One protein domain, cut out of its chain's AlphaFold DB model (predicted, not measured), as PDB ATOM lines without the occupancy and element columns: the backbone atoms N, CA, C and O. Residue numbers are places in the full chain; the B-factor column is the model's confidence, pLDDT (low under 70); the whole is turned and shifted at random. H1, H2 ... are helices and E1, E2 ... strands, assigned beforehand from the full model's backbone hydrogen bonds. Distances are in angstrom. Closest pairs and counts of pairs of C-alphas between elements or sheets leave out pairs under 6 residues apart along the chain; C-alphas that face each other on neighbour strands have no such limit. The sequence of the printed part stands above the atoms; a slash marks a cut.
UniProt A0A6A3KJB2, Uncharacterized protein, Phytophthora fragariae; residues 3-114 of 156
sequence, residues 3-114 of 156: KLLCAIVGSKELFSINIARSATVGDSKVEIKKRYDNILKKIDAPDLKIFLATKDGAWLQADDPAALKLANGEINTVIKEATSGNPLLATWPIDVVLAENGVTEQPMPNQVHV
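What this domain is: This is residues 3 to 114 of the 156 residues of an uncharacterized protein of Phytophthora fragariae (UniProt A0A6A3KJB2). A two-stranded hairpin, E1 and E2, runs through a rounded body; H1 packs on E2, while H2 is by the end where the hairpin turns, with H3 next to it. E3 passes near E1, H4 is beyond the beginning of H1, and the last stretch, residues 101 to 114, folds back into the middle. The printed part has 112 residues, under half of them in named elements, in the order E1 E2 H1 E3 E4 H2 H3 H4; the class is mixed, helices and strands. E1 and E2 are antiparallel, and the whole is compact, with a radius of gyration of the C-alphas of 13.1 A and spans of 30 by 30 by 25 A.

How they stand to each other: Start at E1, residues 3 to 8, which forms a hairpin with E2, residues 14 to 19; look for N 6 and O 15 at 2.7 A and N 4 and O 17 at 3.0 A. Next comes H1, residues 25 to 35, whose closest C-alpha to E2 is Ser 28, 6.9 A from that of Ile 19. E3, residues 49 to 52, is near E1. E4, residues 58 to 61, pairs with no named strand, but its residues 60 to 61 pair antiparallel with residues 111 to 112. H2, residues 65 to 71, and H3, residues 77 to 82, only just touch, with 3 pairs of C-alphas within 8 A, the closest those of Ala 66 and Val 78, 6.6 A apart. H4, residues 94 to 100, is close to H1 but not clearly touching; the closest C-alphas, Val 25 and Ile 94, are 6.3 A apart. In H1, H2, H3 and H4 every O i to N i+4 pair is within hydrogen-bond range.

Where its parts are: Find C-alpha 3 at (-37.233, 4.700, 22.514); from there E1 runs 16.3 A, as does E2. H1 runs 15.3 A from C-alpha 25 at (-37.139, -5.900, 14.092), and H4 ends at C-alpha 100, (-38.118, -13.491, 25.790).

The domain as a whole: The C-alphas farthest apart, Lys 42 and Thr 104, are 35.9 A apart. The printed part has no cut; H1 to E3 and H3 to H4 are long links. Residues 101 to 105 are under 70 in pLDDT.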
ATOM      1  N   LYS A   3     -38.468   4.049  22.944       89.75
ATOM      2  CA  LYS A   3     -37.233   4.700  22.514       89.75
ATOM      3  C   LYS A   3     -36.073   3.756  22.792       89.75
ATOM      4  O   LYS A   3     -35.830   3.422  23.944       89.75
ATOM      5  N   LEU A   4     -35.372   3.338  21.744       90.50
ATOM      6  CA  LEU A   4     -34.223   2.442  21.853       90.50
ATOM      7  C   LEU A   4     -32.954   3.206  21.506       90.50
ATOM      8  O   LEU A   4     -32.897   3.864  20.469       90.50
ATOM      9  N   LEU A   5     -31.942   3.112  22.366       92.19
ATOM     10  CA  LEU A   5     -30.593   3.575  22.057       92.19
ATOM     11  C   LEU A   5     -29.839   2.468  21.315       92.19
ATOM     12  O   LEU A   5     -29.658   1.366  21.831       92.19
ATOM     13  N   CYS A   6     -29.404   2.786  20.108       92.38
ATOM     14  CA  CYS A   6     -28.689   1.915  19.199       92.38
ATOM     15  C   CYS A   6     -27.233   2.363  19.062       92.38
ATOM     16  O   CYS A   6     -26.933   3.558  19.093       92.38
ATOM     17  N   ALA A   7     -26.347   1.398  18.840       92.50
ATOM     18  CA  ALA A   7     -24.946   1.619  18.517       92.50
ATOM     19  C   ALA A   7     -24.577   0.850  17.249       92.50
ATOM     20  O   ALA A   7     -24.939  -0.321  17.115       92.50
ATOM     21  N   ILE A   8     -23.818   1.468  16.343       90.75
ATOM     22  CA  ILE A   8     -23.175   0.720  15.254       90.75
ATOM     23  C   ILE A   8     -21.863   0.151  15.789       90.75
ATOM     24  O   ILE A   8     -20.982   0.891  16.221       90.75
ATOM     25  N   VAL A   9     -21.718  -1.172  15.742       90.56
ATOM     26  CA  VAL A   9     -20.517  -1.858  16.229       90.56
ATOM     27  C   VAL A   9     -19.307  -1.429  15.396       90.56
ATOM     28  O   VAL A   9     -19.308  -1.586  14.178       90.56
ATOM     29  N   GLY A  10     -18.277  -0.890  16.057       86.00
ATOM     30  CA  GLY A  10     -17.079  -0.351  15.399       86.00
ATOM     31  C   GLY A  10     -17.202   1.105  14.922       86.00
ATOM     32  O   GLY A  10     -16.281   1.618  14.289       86.00
ATOM     33  N   SER A  11     -18.314   1.785  15.221       85.50
ATOM     34  CA  SER A  11     -18.499   3.219  14.970       85.50
ATOM     35  C   SER A  11     -18.566   4.001  16.279       85.50
ATOM     36  O   SER A  11     -19.032   3.488  17.290       85.50
ATOM     37  N   LYS A  12     -18.166   5.276  16.248       87.00
ATOM     38  CA  LYS A  12     -18.214   6.190  17.406       87.00
ATOM     39  C   LYS A  12     -19.593   6.821  17.626       87.00
ATOM     40  O   LYS A  12     -19.702   7.942  18.112       87.00
ATOM     41  N   GLU A  13     -20.646   6.158  17.161       81.19
ATOM     42  CA  GLU A  13     -21.969   6.762  17.027       81.19
ATOM     43  C   GLU A  13     -23.027   5.952  17.773       81.19
ATOM     44  O   GLU A  13     -23.276   4.777  17.488       81.19
ATOM     45  N   LEU A  14     -23.668   6.641  18.716       87.81
ATOM     46  CA  LEU A  14     -24.839   6.206  19.463       87.81
ATOM     47  C   LEU A  14     -26.027   7.068  19.053       87.81
ATOM     48  O   LEU A  14     -25.900   8.280  18.876       87.81
ATOM     49  N   PHE A  15     -27.200   6.466  18.922       88.31
ATOM     50  CA  PHE A  15     -28.391   7.190  18.498       88.31
ATOM     51  C   PHE A  15     -29.660   6.538  18.979       88.31
ATOM     52  O   PHE A  15     -29.715   5.336  19.192       88.31
ATOM     53  N   SER A  16     -30.711   7.334  19.109       90.44
ATOM     54  CA  SER A  16     -32.022   6.802  19.447       90.44
ATOM     55  C   SER A  16     -32.889   6.625  18.210       90.44
ATOM     56  O   SER A  16     -32.930   7.508  17.350       90.44
ATOM     57  N   ILE A  17     -33.635   5.528  18.178       90.75
ATOM     58  CA  ILE A  17     -34.785   5.336  17.294       90.75
ATOM     59  C   ILE A  17     -36.059   5.288  18.136       90.75
ATOM     60  O   ILE A  17     -36.042   4.833  19.282       90.75
ATOM     61  N   ASN A  18     -37.160   5.765  17.565       90.62
ATOM     62  CA  ASN A  18     -38.484   5.664  18.167       90.62
ATOM     63  C   ASN A  18     -39.309   4.707  17.321       90.62
ATOM     64  O   ASN A  18     -39.514   4.960  16.137       90.62
ATOM     65  N   ILE A  19     -39.793   3.632  17.931       89.25
ATOM     66  CA  ILE A  19     -40.582   2.614  17.238       89.25
ATOM     67  C   ILE A  19     -41.859   2.302  18.017       89.25
ATOM     68  O   ILE A  19     -41.958   2.520  19.231       89.25
ATOM     69  N   ALA A  20     -42.887   1.823  17.320       87.38
ATOM     70  CA  ALA A  20     -44.066   1.289  17.989       87.38
ATOM     71  C   ALA A  20     -43.697  -0.005  18.732       87.38
ATOM     72  O   ALA A  20     -42.807  -0.733  18.312       87.38
ATOM     73  N   ARG A  21     -44.388  -0.311  19.837       81.81
ATOM     74  CA  ARG A  21     -44.157  -1.572  20.564       81.81
ATOM     75  C   ARG A  21     -44.558  -2.788  19.716       81.81
ATOM     76  O   ARG A  21     -43.890  -3.806  19.770       81.81
ATOM     77  N   SER A  22     -45.599  -2.625  18.901       84.62
ATOM     78  CA  SER A  22     -46.069  -3.603  17.917       84.62
ATOM     79  C   SER A  22     -45.223  -3.650  16.641       84.62
ATOM     80  O   SER A  22     -45.574  -4.375  15.716       84.62
ATOM     81  N   ALA A  23     -44.177  -2.823  16.538       91.81
ATOM     82  CA  ALA A  23     -43.278  -2.862  15.394       91.81
ATOM     83  C   ALA A  23     -42.410  -4.120  15.451       91.81
ATOM     84  O   ALA A  23     -42.221  -4.734  16.503       91.81
ATOM     85  N   THR A  24     -41.851  -4.469  14.304       93.31
ATOM     86  CA  THR A  24     -40.943  -5.598  14.149       93.31
ATOM     87  C   THR A  24     -39.479  -5.154  14.180       93.31
ATOM     88  O   THR A  24     -39.130  -3.974  14.036       93.31
ATOM     89  N   VAL A  25     -38.574  -6.120  14.318       91.31
ATOM     90  CA  VAL A  25     -37.139  -5.900  14.092       91.31
ATOM     91  C   VAL A  25     -36.884  -5.405  12.661       91.31
ATOM     92  O   VAL A  25     -36.004  -4.573  12.452       91.31
ATOM     93  N   GLY A  26     -37.665  -5.859  11.675       92.44
ATOM     94  CA  GLY A  26     -37.612  -5.364  10.298       92.44
ATOM     95  C   GLY A  26     -37.886  -3.863  10.201       92.44
ATOM     96  O   GLY A  26     -37.101  -3.133   9.594       92.44
ATOM     97  N   ASP A  27     -38.926  -3.382  10.882       93.50
ATOM     98  CA  ASP A  27     -39.237  -1.948  10.955       93.50
ATOM     99  C   ASP A  27     -38.096  -1.163  11.616       93.50
ATOM    100  O   ASP A  27     -37.721  -0.082  11.160       93.50
ATOM    101  N   SER A  28     -37.469  -1.746  12.642       92.38
ATOM    102  CA  SER A  28     -36.300  -1.150  13.300       92.38
ATOM    103  C   SER A  28     -35.116  -1.008  12.341       92.38
ATOM    104  O   SER A  28     -34.475   0.042  12.312       92.38
ATOM    105  N   LYS A  29     -34.845  -2.020  11.502       92.31
ATOM    106  CA  LYS A  29     -33.805  -1.948  10.459       92.31
ATOM    107  C   LYS A  29     -34.075  -0.812   9.471       92.31
ATOM    108  O   LYS A  29     -33.150  -0.090   9.098       92.31
ATOM    109  N   VAL A  30     -35.332  -0.643   9.062       91.94
ATOM    110  CA  VAL A  30     -35.748   0.425   8.144       91.94
ATOM    111  C   VAL A  30     -35.528   1.801   8.775       91.94
ATOM    112  O   VAL A  30     -34.936   2.671   8.137       91.94
ATOM    113  N   GLU A  31     -35.931   1.997  10.031       91.69
ATOM    114  CA  GLU A  31     -35.726   3.266  10.740       91.69
ATOM    115  C   GLU A  31     -34.242   3.583  10.968       91.69
ATOM    116  O   GLU A  31     -33.816   4.724  10.776       91.69
ATOM    117  N   ILE A  32     -33.421   2.578  11.285       90.12
ATOM    118  CA  ILE A  32     -31.964   2.742  11.384       90.12
ATOM    119  C   ILE A  32     -31.384   3.209  10.043       90.12
ATOM    120  O   ILE A  32     -30.634   4.188  10.016       90.12
ATOM    121  N   LYS A  33     -31.752   2.560   8.926       87.44
ATOM    122  CA  LYS A  33     -31.269   2.960   7.596       87.44
ATOM    123  C   LYS A  33     -31.709   4.377   7.239       87.44
ATOM    124  O   LYS A  33     -30.871   5.157   6.810       87.44
ATOM    125  N   LYS A  34     -32.970   4.749   7.476       88.00
ATOM    126  CA  LYS A  34     -33.454   6.122   7.239       88.00
ATOM    127  C   LYS A  34     -32.653   7.158   8.024       88.00
ATOM    128  O   LYS A  34     -32.322   8.217   7.496       88.00
ATOM    129  N   ARG A  35     -32.327   6.860   9.286       83.69
ATOM    130  CA  ARG A  35     -31.571   7.771  10.153       83.69
ATOM    131  C   ARG A  35     -30.116   7.938   9.705       83.69
ATOM    132  O   ARG A  35     -29.566   9.021   9.885       83.69
ATOM    133  N   TYR A  36     -29.537   6.891   9.117       78.56
ATOM    134  CA  TYR A  36     -28.131   6.801   8.715       78.56
ATOM    135  C   TYR A  36     -27.941   6.559   7.224       78.56
ATOM    136  O   TYR A  36     -26.985   5.895   6.820       78.56
ATOM    137  N   ASP A  37     -28.820   7.109   6.389       76.06
ATOM    138  CA  ASP A  37     -28.773   6.848   4.953       76.06
ATOM    139  C   ASP A  37     -27.421   7.266   4.363       76.06
ATOM    140  O   ASP A  37     -26.850   6.563   3.541       76.06
ATOM    141  N   ASN A  38     -26.816   8.336   4.887       73.38
ATOM    142  CA  ASN A  38     -25.496   8.808   4.484       73.38
ATOM    143  C   ASN A  38     -24.339   7.844   4.808       73.38
ATOM    144  O   ASN A  38     -23.375   7.798   4.041       73.38
ATOM    145  N   ILE A  39     -24.417   7.105   5.918       71.31
ATOM    146  CA  ILE A  39     -23.377   6.164   6.368       71.31
ATOM    147  C   ILE A  39     -23.631   4.766   5.794       71.31
ATOM    148  O   ILE A  39     -22.695   4.073   5.399       71.31
ATOM    149  N   LEU A  40     -24.901   4.380   5.681       76.38
ATOM    150  CA  LEU A  40     -25.361   3.073   5.218       76.38
ATOM    151  C   LEU A  40     -25.770   3.075   3.733       76.38
ATOM    152  O   LEU A  40     -26.441   2.146   3.294       76.38
ATOM    153  N   LYS A  41     -25.338   4.063   2.929       76.00
ATOM    154  CA  LYS A  41     -25.730   4.223   1.506       76.00
ATOM    155  C   LYS A  41     -25.653   2.939   0.682       76.00
ATOM    156  O   LYS A  41     -26.462   2.728  -0.212       76.00
ATOM    157  N   LYS A  42     -24.641   2.109   0.946       79.38
ATOM    158  CA  LYS A  42     -24.346   0.887   0.181       79.38
ATOM    159  C   LYS A  42     -24.992  -0.379   0.750       79.38
ATOM    160  O   LYS A  42     -24.678  -1.463   0.280       79.38
ATOM    161  N   ILE A  43     -25.785  -0.260   1.811       81.94
ATOM    162  CA  ILE A  43     -26.181  -1.394   2.649       81.94
ATOM    163  C   ILE A  43     -27.670  -1.332   2.850       81.94
ATOM    164  O   ILE A  43     -28.175  -0.336   3.367       81.94
ATOM    165  N   ASP A  44     -28.382  -2.366   2.434       86.25
ATOM    166  CA  ASP A  44     -29.825  -2.379   2.559       86.25
ATOM    167  C   ASP A  44     -30.270  -2.686   3.978       86.25
ATOM    168  O   ASP A  44     -29.576  -3.333   4.760       86.25
ATOM    169  N   ALA A  45     -31.438  -2.148   4.340       87.00
ATOM    170  CA  ALA A  45     -31.981  -2.328   5.679       87.00
ATOM    171  C   ALA A  45     -32.050  -3.819   6.066       87.00
ATOM    172  O   ALA A  45     -31.611  -4.139   7.169       87.00
ATOM    173  N   PRO A  46     -32.500  -4.752   5.194       86.56
ATOM    174  CA  PRO A  46     -32.530  -6.180   5.514       86.56
ATOM    175  C   PRO A  46     -31.160  -6.773   5.871       86.56
ATOM    176  O   PRO A  46     -31.103  -7.657   6.732       86.56
ATOM    177  N   ASP A  47     -30.083  -6.247   5.283       88.50
ATOM    178  CA  ASP A  47     -28.712  -6.735   5.463       88.50
ATOM    179  C   ASP A  47     -28.115  -6.349   6.821       88.50
ATOM    180  O   ASP A  47     -27.129  -6.941   7.275       88.50
ATOM    181  N   LEU A  48     -28.715  -5.372   7.509       91.00
ATOM    182  CA  LEU A  48     -28.321  -5.006   8.863       91.00
ATOM    183  C   LEU A  48     -28.567  -6.179   9.813       91.00
ATOM    184  O   LEU A  48     -29.663  -6.743   9.875       91.00
ATOM    185  N   LYS A  49     -27.555  -6.521  10.607       93.06
ATOM    186  CA  LYS A  49     -27.662  -7.523  11.668       93.06
ATOM    187  C   LYS A  49     -27.886  -6.798  12.989       93.06
ATOM    188  O   LYS A  49     -27.075  -5.962  13.377       93.06
ATOM    189  N   ILE A  50     -28.997  -7.097  13.652       93.25
ATOM    190  CA  ILE A  50     -29.396  -6.462  14.910       93.25
ATOM    191  C   ILE A  50     -29.227  -7.471  16.042       93.25
ATOM    192  O   ILE A  50     -29.643  -8.619  15.907       93.25
ATOM    193  N   PHE A  51     -28.642  -7.024  17.148       93.19
ATOM    194  CA  PHE A  51     -28.463  -7.787  18.380       93.19
ATOM    195  C   PHE A  51     -28.922  -6.957  19.576       93.19
ATOM    196  O   PHE A  51     -28.958  -5.724  19.506       93.19
ATOM    197  N   LEU A  52     -29.245  -7.624  20.681       92.12
ATOM    198  CA  LEU A  52     -29.513  -6.948  21.944       92.12
ATOM    199  C   LEU A  52     -28.202  -6.591  22.644       92.12
ATOM    200  O   LEU A  52     -27.260  -7.381  22.681       92.12
ATOM    201  N   ALA A  53     -28.144  -5.386  23.200       92.25
ATOM    202  CA  ALA A  53     -27.022  -4.926  24.004       92.25
ATOM    203  C   ALA A  53     -27.221  -5.366  25.459       92.25
ATOM    204  O   ALA A  53     -27.550  -4.553  26.322       92.25
ATOM    205  N   THR A  54     -27.059  -6.662  25.721       88.56
ATOM    206  CA  THR A  54     -27.205  -7.225  27.068       88.56
ATOM    207  C   THR A  54     -25.871  -7.679  27.637       88.56
ATOM    208  O   THR A  54     -25.042  -8.246  26.924       88.56
ATOM    209  N   LYS A  55     -25.695  -7.476  28.939       88.06
ATOM    210  CA  LYS A  55     -24.582  -7.972  29.743       88.06
ATOM    211  C   LYS A  55     -25.173  -8.643  30.977       88.06
ATOM    212  O   LYS A  55     -26.007  -8.043  31.648       88.06
ATOM    213  N   ASP A  56     -24.793  -9.893  31.229       84.62
ATOM    214  CA  ASP A  56     -25.263 -10.678  32.382       84.62
ATOM    215  C   ASP A  56     -26.804 -10.736  32.518       84.62
ATOM    216  O   ASP A  56     -27.352 -10.735  33.615       84.62
ATOM    217  N   GLY A  57     -27.519 -10.762  31.385       80.94
ATOM    218  CA  GLY A  57     -28.989 -10.807  31.344       80.94
ATOM    219  C   GLY A  57     -29.698  -9.459  31.541       80.94
ATOM    220  O   GLY A  57     -30.924  -9.421  31.524       80.94
ATOM    221  N   ALA A  58     -28.961  -8.355  31.681       85.94
ATOM    222  CA  ALA A  58     -29.510  -7.005  31.817       85.94
ATOM    223  C   ALA A  58     -29.075  -6.086  30.666       85.94
ATOM    224  O   ALA A  58     -28.105  -6.373  29.960       85.94
ATOM    225  N   TRP A  59     -29.768  -4.956  30.478       90.44
ATOM    226  CA  TRP A  59     -29.342  -3.924  29.527       90.44
ATOM    227  C   TRP A  59     -27.947  -3.395  29.861       90.44
ATOM    228  O   TRP A  59     -27.617  -3.140  31.023       90.44
ATOM    229  N   LEU A  60     -27.153  -3.153  28.821       91.94
ATOM    230  CA  LEU A  60     -25.853  -2.520  28.953       91.94
ATOM    231  C   LEU A  60     -26.027  -1.053  29.387       91.94
ATOM    232  O   LEU A  60     -26.514  -0.222  28.618       91.94
ATOM    233  N   GLN A  61     -25.612  -0.727  30.611       92.69
ATOM    234  CA  GLN A  61     -25.681   0.644  31.125       92.69
ATOM    235  C   GLN A  61     -24.706   1.557  30.374       92.69
ATOM    236  O   GLN A  61     -23.618   1.133  29.991       92.69
ATOM    237  N   ALA A  62     -25.085   2.812  30.143       90.69
ATOM    238  CA  ALA A  62     -24.286   3.762  29.366       90.69
ATOM    239  C   ALA A  62     -22.983   4.186  30.066       90.69
ATOM    240  O   ALA A  62     -22.039   4.595  29.390       90.69
ATOM    241  N   ASP A  63     -22.930   4.093  31.395       92.06
ATOM    242  CA  ASP A  63     -21.742   4.330  32.219       92.06
ATOM    243  C   ASP A  63     -20.875   3.072  32.405       92.06
ATOM    244  O   ASP A  63     -19.756   3.171  32.915       92.06
ATOM    245  N   ASP A  64     -21.336   1.902  31.942       94.06
ATOM    246  CA  ASP A  64     -20.530   0.687  31.954       94.06
ATOM    247  C   ASP A  64     -19.273   0.890  31.084       94.06
ATOM    248  O   ASP A  64     -19.363   1.400  29.956       94.06
ATOM    249  N   PRO A  65     -18.085   0.448  31.537       94.75
ATOM    250  CA  PRO A  65     -16.855   0.569  30.760       94.75
ATOM    251  C   PRO A  65     -16.958  -0.009  29.342       94.75
ATOM    252  O   PRO A  65     -16.294   0.479  28.424       94.75
ATOM    253  N   ALA A  66     -17.782  -1.040  29.136       93.69
ATOM    254  CA  ALA A  66     -18.014  -1.607  27.821       93.69
ATOM    255  C   ALA A  66     -18.834  -0.675  26.914       93.69
ATOM    256  O   ALA A  66     -18.526  -0.586  25.722       93.69
ATOM    257  N   ALA A  67     -19.821   0.045  27.455       92.81
ATOM    258  CA  ALA A  67     -20.599   1.035  26.713       92.81
ATOM    259  C   ALA A  67     -19.772   2.275  26.368       92.81
ATOM    260  O   ALA A  67     -19.844   2.766  25.244       92.81
ATOM    261  N   LEU A  68     -18.923   2.739  27.290       93.88
ATOM    262  CA  LEU A  68     -18.018   3.866  27.042       93.88
ATOM    263  C   LEU A  68     -17.010   3.549  25.926       93.88
ATOM    264  O   LEU A  68     -16.787   4.359  25.027       93.88
ATOM    265  N   LYS A  69     -16.442   2.336  25.930       93.56
ATOM    266  CA  LYS A  69     -15.580   1.854  24.838       93.56
ATOM    267  C   LYS A  69     -16.340   1.746  23.516       93.56
ATOM    268  O   LYS A  69     -15.834   2.184  22.486       93.56
ATOM    269  N   LEU A  70     -17.569   1.234  23.551       93.25
ATOM    270  CA  LEU A  70     -18.439   1.169  22.377       93.25
ATOM    271  C   LEU A  70     -18.735   2.564  21.805       93.25
ATOM    272  O   LEU A  70     -18.658   2.744  20.594       93.25
ATOM    273  N   ALA A  71     -18.998   3.560  22.655       90.38
ATOM    274  CA  ALA A  71     -19.187   4.954  22.245       90.38
ATOM    275  C   ALA A  71     -17.943   5.532  21.548       90.38
ATOM    276  O   ALA A  71     -18.053   6.367  20.652       90.38
ATOM    277  N   ASN A  72     -16.755   5.038  21.903       89.69
ATOM    278  CA  ASN A  72     -15.489   5.362  21.247       89.69
ATOM    279  C   ASN A  72     -15.201   4.508  20.000       89.69
ATOM    280  O   ASN A  72     -14.137   4.656  19.392       89.69
ATOM    281  N   GLY A  73     -16.140   3.659  19.575       87.69
ATOM    282  CA  GLY A  73     -16.010   2.772  18.420       87.69
ATOM    283  C   GLY A  73     -15.129   1.548  18.666       87.69
ATOM    284  O   GLY A  73     -14.762   0.860  17.716       87.69
ATOM    285  N   GLU A  74     -14.781   1.261  19.917       91.06
ATOM    286  CA  GLU A  74     -13.983   0.096  20.283       91.06
ATOM    287  C   GLU A  74     -14.870  -1.131  20.510       91.06
ATOM    288  O   GLU A  74     -15.927  -1.069  21.141       91.06
ATOM    289  N   ILE A  75     -14.403  -2.289  20.039       91.19
ATOM    290  CA  ILE A  75     -15.098  -3.566  20.210       91.19
ATOM    291  C   ILE A  75     -14.408  -4.353  21.331       91.19
ATOM    292  O   ILE A  75     -13.334  -4.928  21.136       91.19
ATOM    293  N   ASN A  76     -15.036  -4.395  22.505       92.12
ATOM    294  CA  ASN A  76     -14.571  -5.173  23.658       92.12
ATOM    295  C   ASN A  76     -15.207  -6.578  23.714       92.12
ATOM    296  O   ASN A  76     -16.025  -6.931  22.866       92.12
ATOM    297  N   THR A  77     -14.817  -7.386  24.704       93.69
ATOM    298  CA  THR A  77     -15.307  -8.765  24.893       93.69
ATOM    299  C   THR A  77     -16.821  -8.839  25.072       93.69
ATOM    300  O   THR A  77     -17.448  -9.629  24.380       93.69
ATOM    301  N   VAL A  78     -17.419  -7.948  25.868       92.31
ATOM    302  CA  VAL A  78     -18.878  -7.887  26.082       92.31
ATOM    303  C   VAL A  78     -19.619  -7.664  24.760       92.31
ATOM    304  O   VAL A  78     -20.574  -8.367  24.450       92.31
ATOM    305  N   ILE A  79     -19.152  -6.728  23.927       93.00
ATOM    306  CA  ILE A  79     -19.762  -6.468  22.611       93.00
ATOM    307  C   ILE A  79     -19.555  -7.650  21.655       93.00
ATOM    308  O   ILE A  79     -20.446  -7.964  20.863       93.00
ATOM    309  N   LYS A  80     -18.403  -8.332  21.717       92.38
ATOM    310  CA  LYS A  80     -18.163  -9.552  20.926       92.38
ATOM    311  C   LYS A  80     -19.115 -10.670  21.330       92.38
ATOM    312  O   LYS A  80     -19.712 -11.276  20.452       92.38
ATOM    313  N   GLU A  81     -19.289 -10.906  22.624       91.81
ATOM    314  CA  GLU A  81     -20.195 -11.920  23.162       91.81
ATOM    315  C   GLU A  81     -21.646 -11.609  22.783       91.81
ATOM    316  O   GLU A  81     -22.301 -12.447  22.163       91.81
ATOM    317  N   ALA A  82     -22.102 -10.370  22.999       90.38
ATOM    318  CA  ALA A  82     -23.452  -9.927  22.642       90.38
ATOM    319  C   ALA A  82     -23.755 -10.021  21.132       90.38
ATOM    320  O   ALA A  82     -24.912 -10.104  20.727       90.38
ATOM    321  N   THR A  83     -22.723 -10.030  20.282       91.69
ATOM    322  CA  THR A  83     -22.858 -10.142  18.817       91.69
ATOM    323  C   THR A  83     -22.375 -11.476  18.246       91.69
ATOM    324  O   THR A  83     -22.283 -11.623  17.024       91.69
ATOM    325  N   SER A  84     -22.055 -12.448  19.106       88.31
ATOM    326  CA  SER A  84     -21.554 -13.767  18.696       88.31
ATOM    327  C   SER A  84     -22.665 -14.733  18.274       88.31
ATOM    328  O   SER A  84     -22.412 -15.643  17.487       88.31
ATOM    329  N   GLY A  85     -23.885 -14.526  18.778       85.44
ATOM    330  CA  GLY A  85     -25.049 -15.354  18.480       85.44
ATOM    331  C   GLY A  85     -25.703 -15.058  17.128       85.44
ATOM    332  O   GLY A  85     -25.161 -14.365  16.265       85.44
ATOM    333  N   ASN A  86     -26.919 -15.578  16.952       88.56
ATOM    334  CA  ASN A  86     -27.733 -15.264  15.784       88.56
ATOM    335  C   ASN A  86     -28.313 -13.846  15.907       88.56
ATOM    336  O   ASN A  86     -28.788 -13.474  16.982       88.56
ATOM    337  N   PRO A  87     -28.308 -13.049  14.824       91.81
ATOM    338  CA  PRO A  87     -29.006 -11.773  14.820       91.81
ATOM    339  C   PRO A  87     -30.512 -11.989  14.975       91.81
ATOM    340  O   PRO A  87     -31.054 -13.015  14.559       91.81
ATOM    341  N   LEU A  88     -31.192 -10.981  15.512       91.56
ATOM    342  CA  LEU A  88     -32.640 -10.997  15.660       91.56
ATOM    343  C   LEU A  88     -33.329 -11.138  14.296       91.56
ATOM    344  O   LEU A  88     -32.969 -10.469  13.316       91.56
ATOM    345  N   LEU A  89     -34.349 -11.997  14.247       90.00
ATOM    346  CA  LEU A  89     -35.145 -12.211  13.047       90.00
ATOM    347  C   LEU A  89     -36.007 -10.984  12.762       90.00
ATOM    348  O   LEU A  89     -36.650 -10.440  13.652       90.00
ATOM    349  N   ALA A  90     -36.052 -10.562  11.497       90.81
ATOM    350  CA  ALA A  90     -36.796  -9.371  11.088       90.81
ATOM    351  C   ALA A  90     -38.305  -9.474  11.374       90.81
ATOM    352  O   ALA A  90     -38.950  -8.452  11.573       90.81
ATOM    353  N   THR A  91     -38.846 -10.692  11.408       89.88
ATOM    354  CA  THR A  91     -40.259 -10.974  11.691       89.88
ATOM    355  C   THR A  91     -40.615 -10.857  13.167       89.88
ATOM    356  O   THR A  91     -41.799 -10.842  13.491       89.88
ATOM    357  N   TRP A  92     -39.628 -10.797  14.065       89.75
ATOM    358  CA  TRP A  92     -39.892 -10.778  15.495       89.75
ATOM    359  C   TRP A  92     -40.467  -9.429  15.931       89.75
ATOM    360  O   TRP A  92     -39.864  -8.385  15.645       89.75
ATOM    361  N   PRO A  93     -41.620  -9.432  16.620       89.62
ATOM    362  CA  PRO A  93     -42.151  -8.251  17.279       89.62
ATOM    363  C   PRO A  93     -41.215  -7.768  18.386       89.62
ATOM    364  O   PRO A  93     -40.588  -8.566  19.084       89.62
ATOM    365  N   ILE A  94     -41.120  -6.455  18.568       87.00
ATOM    366  CA  ILE A  94     -40.215  -5.868  19.559       87.00
ATOM    367  C   ILE A  94     -40.637  -6.221  20.986       87.00
ATOM    368  O   ILE A  94     -39.775  -6.476  21.817       87.00
ATOM    369  N   ASP A  95     -41.931  -6.282  21.291       83.50
ATOM    370  CA  ASP A  95     -42.409  -6.734  22.602       83.50
ATOM    371  C   ASP A  95     -41.998  -8.172  22.938       83.50
ATOM    372  O   ASP A  95     -41.562  -8.418  24.060       83.50
ATOM    373  N   VAL A  96     -42.068  -9.084  21.969       84.94
ATOM    374  CA  VAL A  96     -41.606 -10.471  22.116       84.94
ATOM    375  C   VAL A  96     -40.100 -10.509  22.357       84.94
ATOM    376  O   VAL A  96     -39.651 -11.131  23.315       84.94
ATOM    377  N   VAL A  97     -39.315  -9.773  21.562       83.88
ATOM    378  CA  VAL A  97     -37.855  -9.679  21.742       83.88
ATOM    379  C   VAL A  97     -37.490  -9.197  23.145       83.88
ATOM    380  O   VAL A  97     -36.571  -9.737  23.758       83.88
ATOM    381  N   LEU A  98     -38.193  -8.183  23.650       79.88
ATOM    382  CA  LEU A  98     -37.950  -7.637  24.983       79.88
ATOM    383  C   LEU A  98     -38.334  -8.646  26.078       79.88
ATOM    384  O   LEU A  98     -37.578  -8.822  27.027       79.88
ATOM    385  N   ALA A  99     -39.465  -9.342  25.926       76.12
ATOM    386  CA  ALA A  99     -39.966 -10.293  26.918       76.12
ATOM    387  C   ALA A  99     -39.150 -11.597  26.994       76.12
ATOM    388  O   ALA A  99     -38.879 -12.089  28.088       76.12
ATOM    389  N   GLU A 100     -38.756 -12.167  25.853       70.94
ATOM    390  CA  GLU A 100     -38.118 -13.491  25.790       70.94
ATOM    391  C   GLU A 100     -36.637 -13.480  26.184       70.94
ATOM    392  O   GLU A 100     -36.118 -14.490  26.652       70.94
ATOM    393  N   ASN A 101     -35.945 -12.345  26.052       66.56
ATOM    394  CA  ASN A 101     -34.508 -12.253  26.344       66.56
ATOM    395  C   ASN A 101     -34.196 -11.909  27.811       66.56
ATOM    396  O   ASN A 101     -33.106 -11.435  28.118       66.56
ATOM    397  N   GLY A 102     -35.150 -12.138  28.719       55.38
ATOM    398  CA  GLY A 102     -34.953 -11.965  30.160       55.38
ATOM    399  C   GLY A 102     -34.857 -10.511  30.620       55.38
ATOM    400  O   GLY A 102     -34.673 -10.268  31.810       55.38
ATOM    401  N   VAL A 103     -35.034  -9.544  29.713       62.47
ATOM    402  CA  VAL A 103     -35.019  -8.129  30.066       62.47
ATOM    403  C   VAL A 103     -36.429  -7.682  30.431       62.47
ATOM    404  O   VAL A 103     -37.185  -7.137  29.633       62.47
ATOM    405  N   THR A 104     -36.803  -7.970  31.672       53.88
ATOM    406  CA  THR A 104     -38.134  -7.693  32.228       53.88
ATOM    407  C   THR A 104     -38.429  -6.200  32.389       53.88
ATOM    408  O   THR A 104     -39.589  -5.810  32.539       53.88
ATOM    409  N   GLU A 105     -37.402  -5.354  32.327       65.00
ATOM    410  CA  GLU A 105     -37.526  -3.910  32.477       65.00
ATOM    411  C   GLU A 105     -37.662  -3.205  31.125       65.00
ATOM    412  O   GLU A 105     -36.921  -3.456  30.168       65.00
ATOM    413  N   GLN A 106     -38.623  -2.280  31.050       74.69
ATOM    414  CA  GLN A 106     -38.777  -1.433  29.872       74.69
ATOM    415  C   GLN A 106     -37.480  -0.648  29.612       74.69
ATOM    416  O   GLN A 106     -36.871  -0.182  30.570       74.69
ATOM    417  N   PRO A 107     -37.098  -0.441  28.337       80.12
ATOM    418  CA  PRO A 107     -35.981   0.417  27.946       80.12
ATOM    419  C   PRO A 107     -35.956   1.746  28.712       80.12
ATOM    420  O   PRO A 107     -36.876   2.561  28.562       80.12
ATOM    421  N   MET A 108     -34.925   1.966  29.531       82.12
ATOM    422  CA  MET A 108     -34.773   3.182  30.333       82.12
ATOM    423  C   MET A 108     -33.742   4.141  29.718       82.12
ATOM    424  O   MET A 108     -32.902   3.753  28.899       82.12
ATOM    425  N   PRO A 109     -33.776   5.435  30.090       81.00
ATOM    426  CA  PRO A 109     -32.673   6.344  29.795       81.00
ATOM    427  C   PRO A 109     -31.333   5.802  30.322       81.00
ATOM    428  O   PRO A 109     -31.304   5.029  31.273       81.00
ATOM    429  N   ASN A 110     -30.224   6.249  29.726       87.19
ATOM    430  CA  ASN A 110     -28.853   5.853  30.091       87.19
ATOM    431  C   ASN A 110     -28.531   4.362  29.900       87.19
ATOM    432  O   ASN A 110     -27.654   3.826  30.568       87.19
ATOM    433  N   GLN A 111     -29.190   3.705  28.947       91.44
ATOM    434  CA  GLN A 111     -28.921   2.318  28.574       91.44
ATOM    435  C   GLN A 111     -28.701   2.205  27.067       91.44
ATOM    436  O   GLN A 111     -29.372   2.880  26.280       91.44
ATOM    437  N   VAL A 112     -27.770   1.349  26.653       91.56
ATOM    438  CA  VAL A 112     -27.641   0.887  25.269       91.56
ATOM    439  C   VAL A 112     -28.522  -0.347  25.123       91.56
ATOM    440  O   VAL A 112     -28.443  -1.267  25.927       91.56
ATOM    441  N   HIS A 113     -29.364  -0.362  24.092       92.00
ATOM    442  CA  HIS A 113     -30.384  -1.395  23.912       92.00
ATOM    443  C   HIS A 113     -30.082  -2.288  22.712       92.00
ATOM    444  O   HIS A 113     -30.303  -3.495  22.743       92.00
ATOM    445  N   VAL A 114     -29.569  -1.697  21.632       93.38
ATOM    446  CA  VAL A 114     -29.422  -2.382  20.348       93.38
ATOM    447  C   VAL A 114     -28.010  -2.218  19.803       93.38
ATOM    448  O   VAL A 114     -27.499  -1.103  19.704       93.38
TER     449      VAL A 114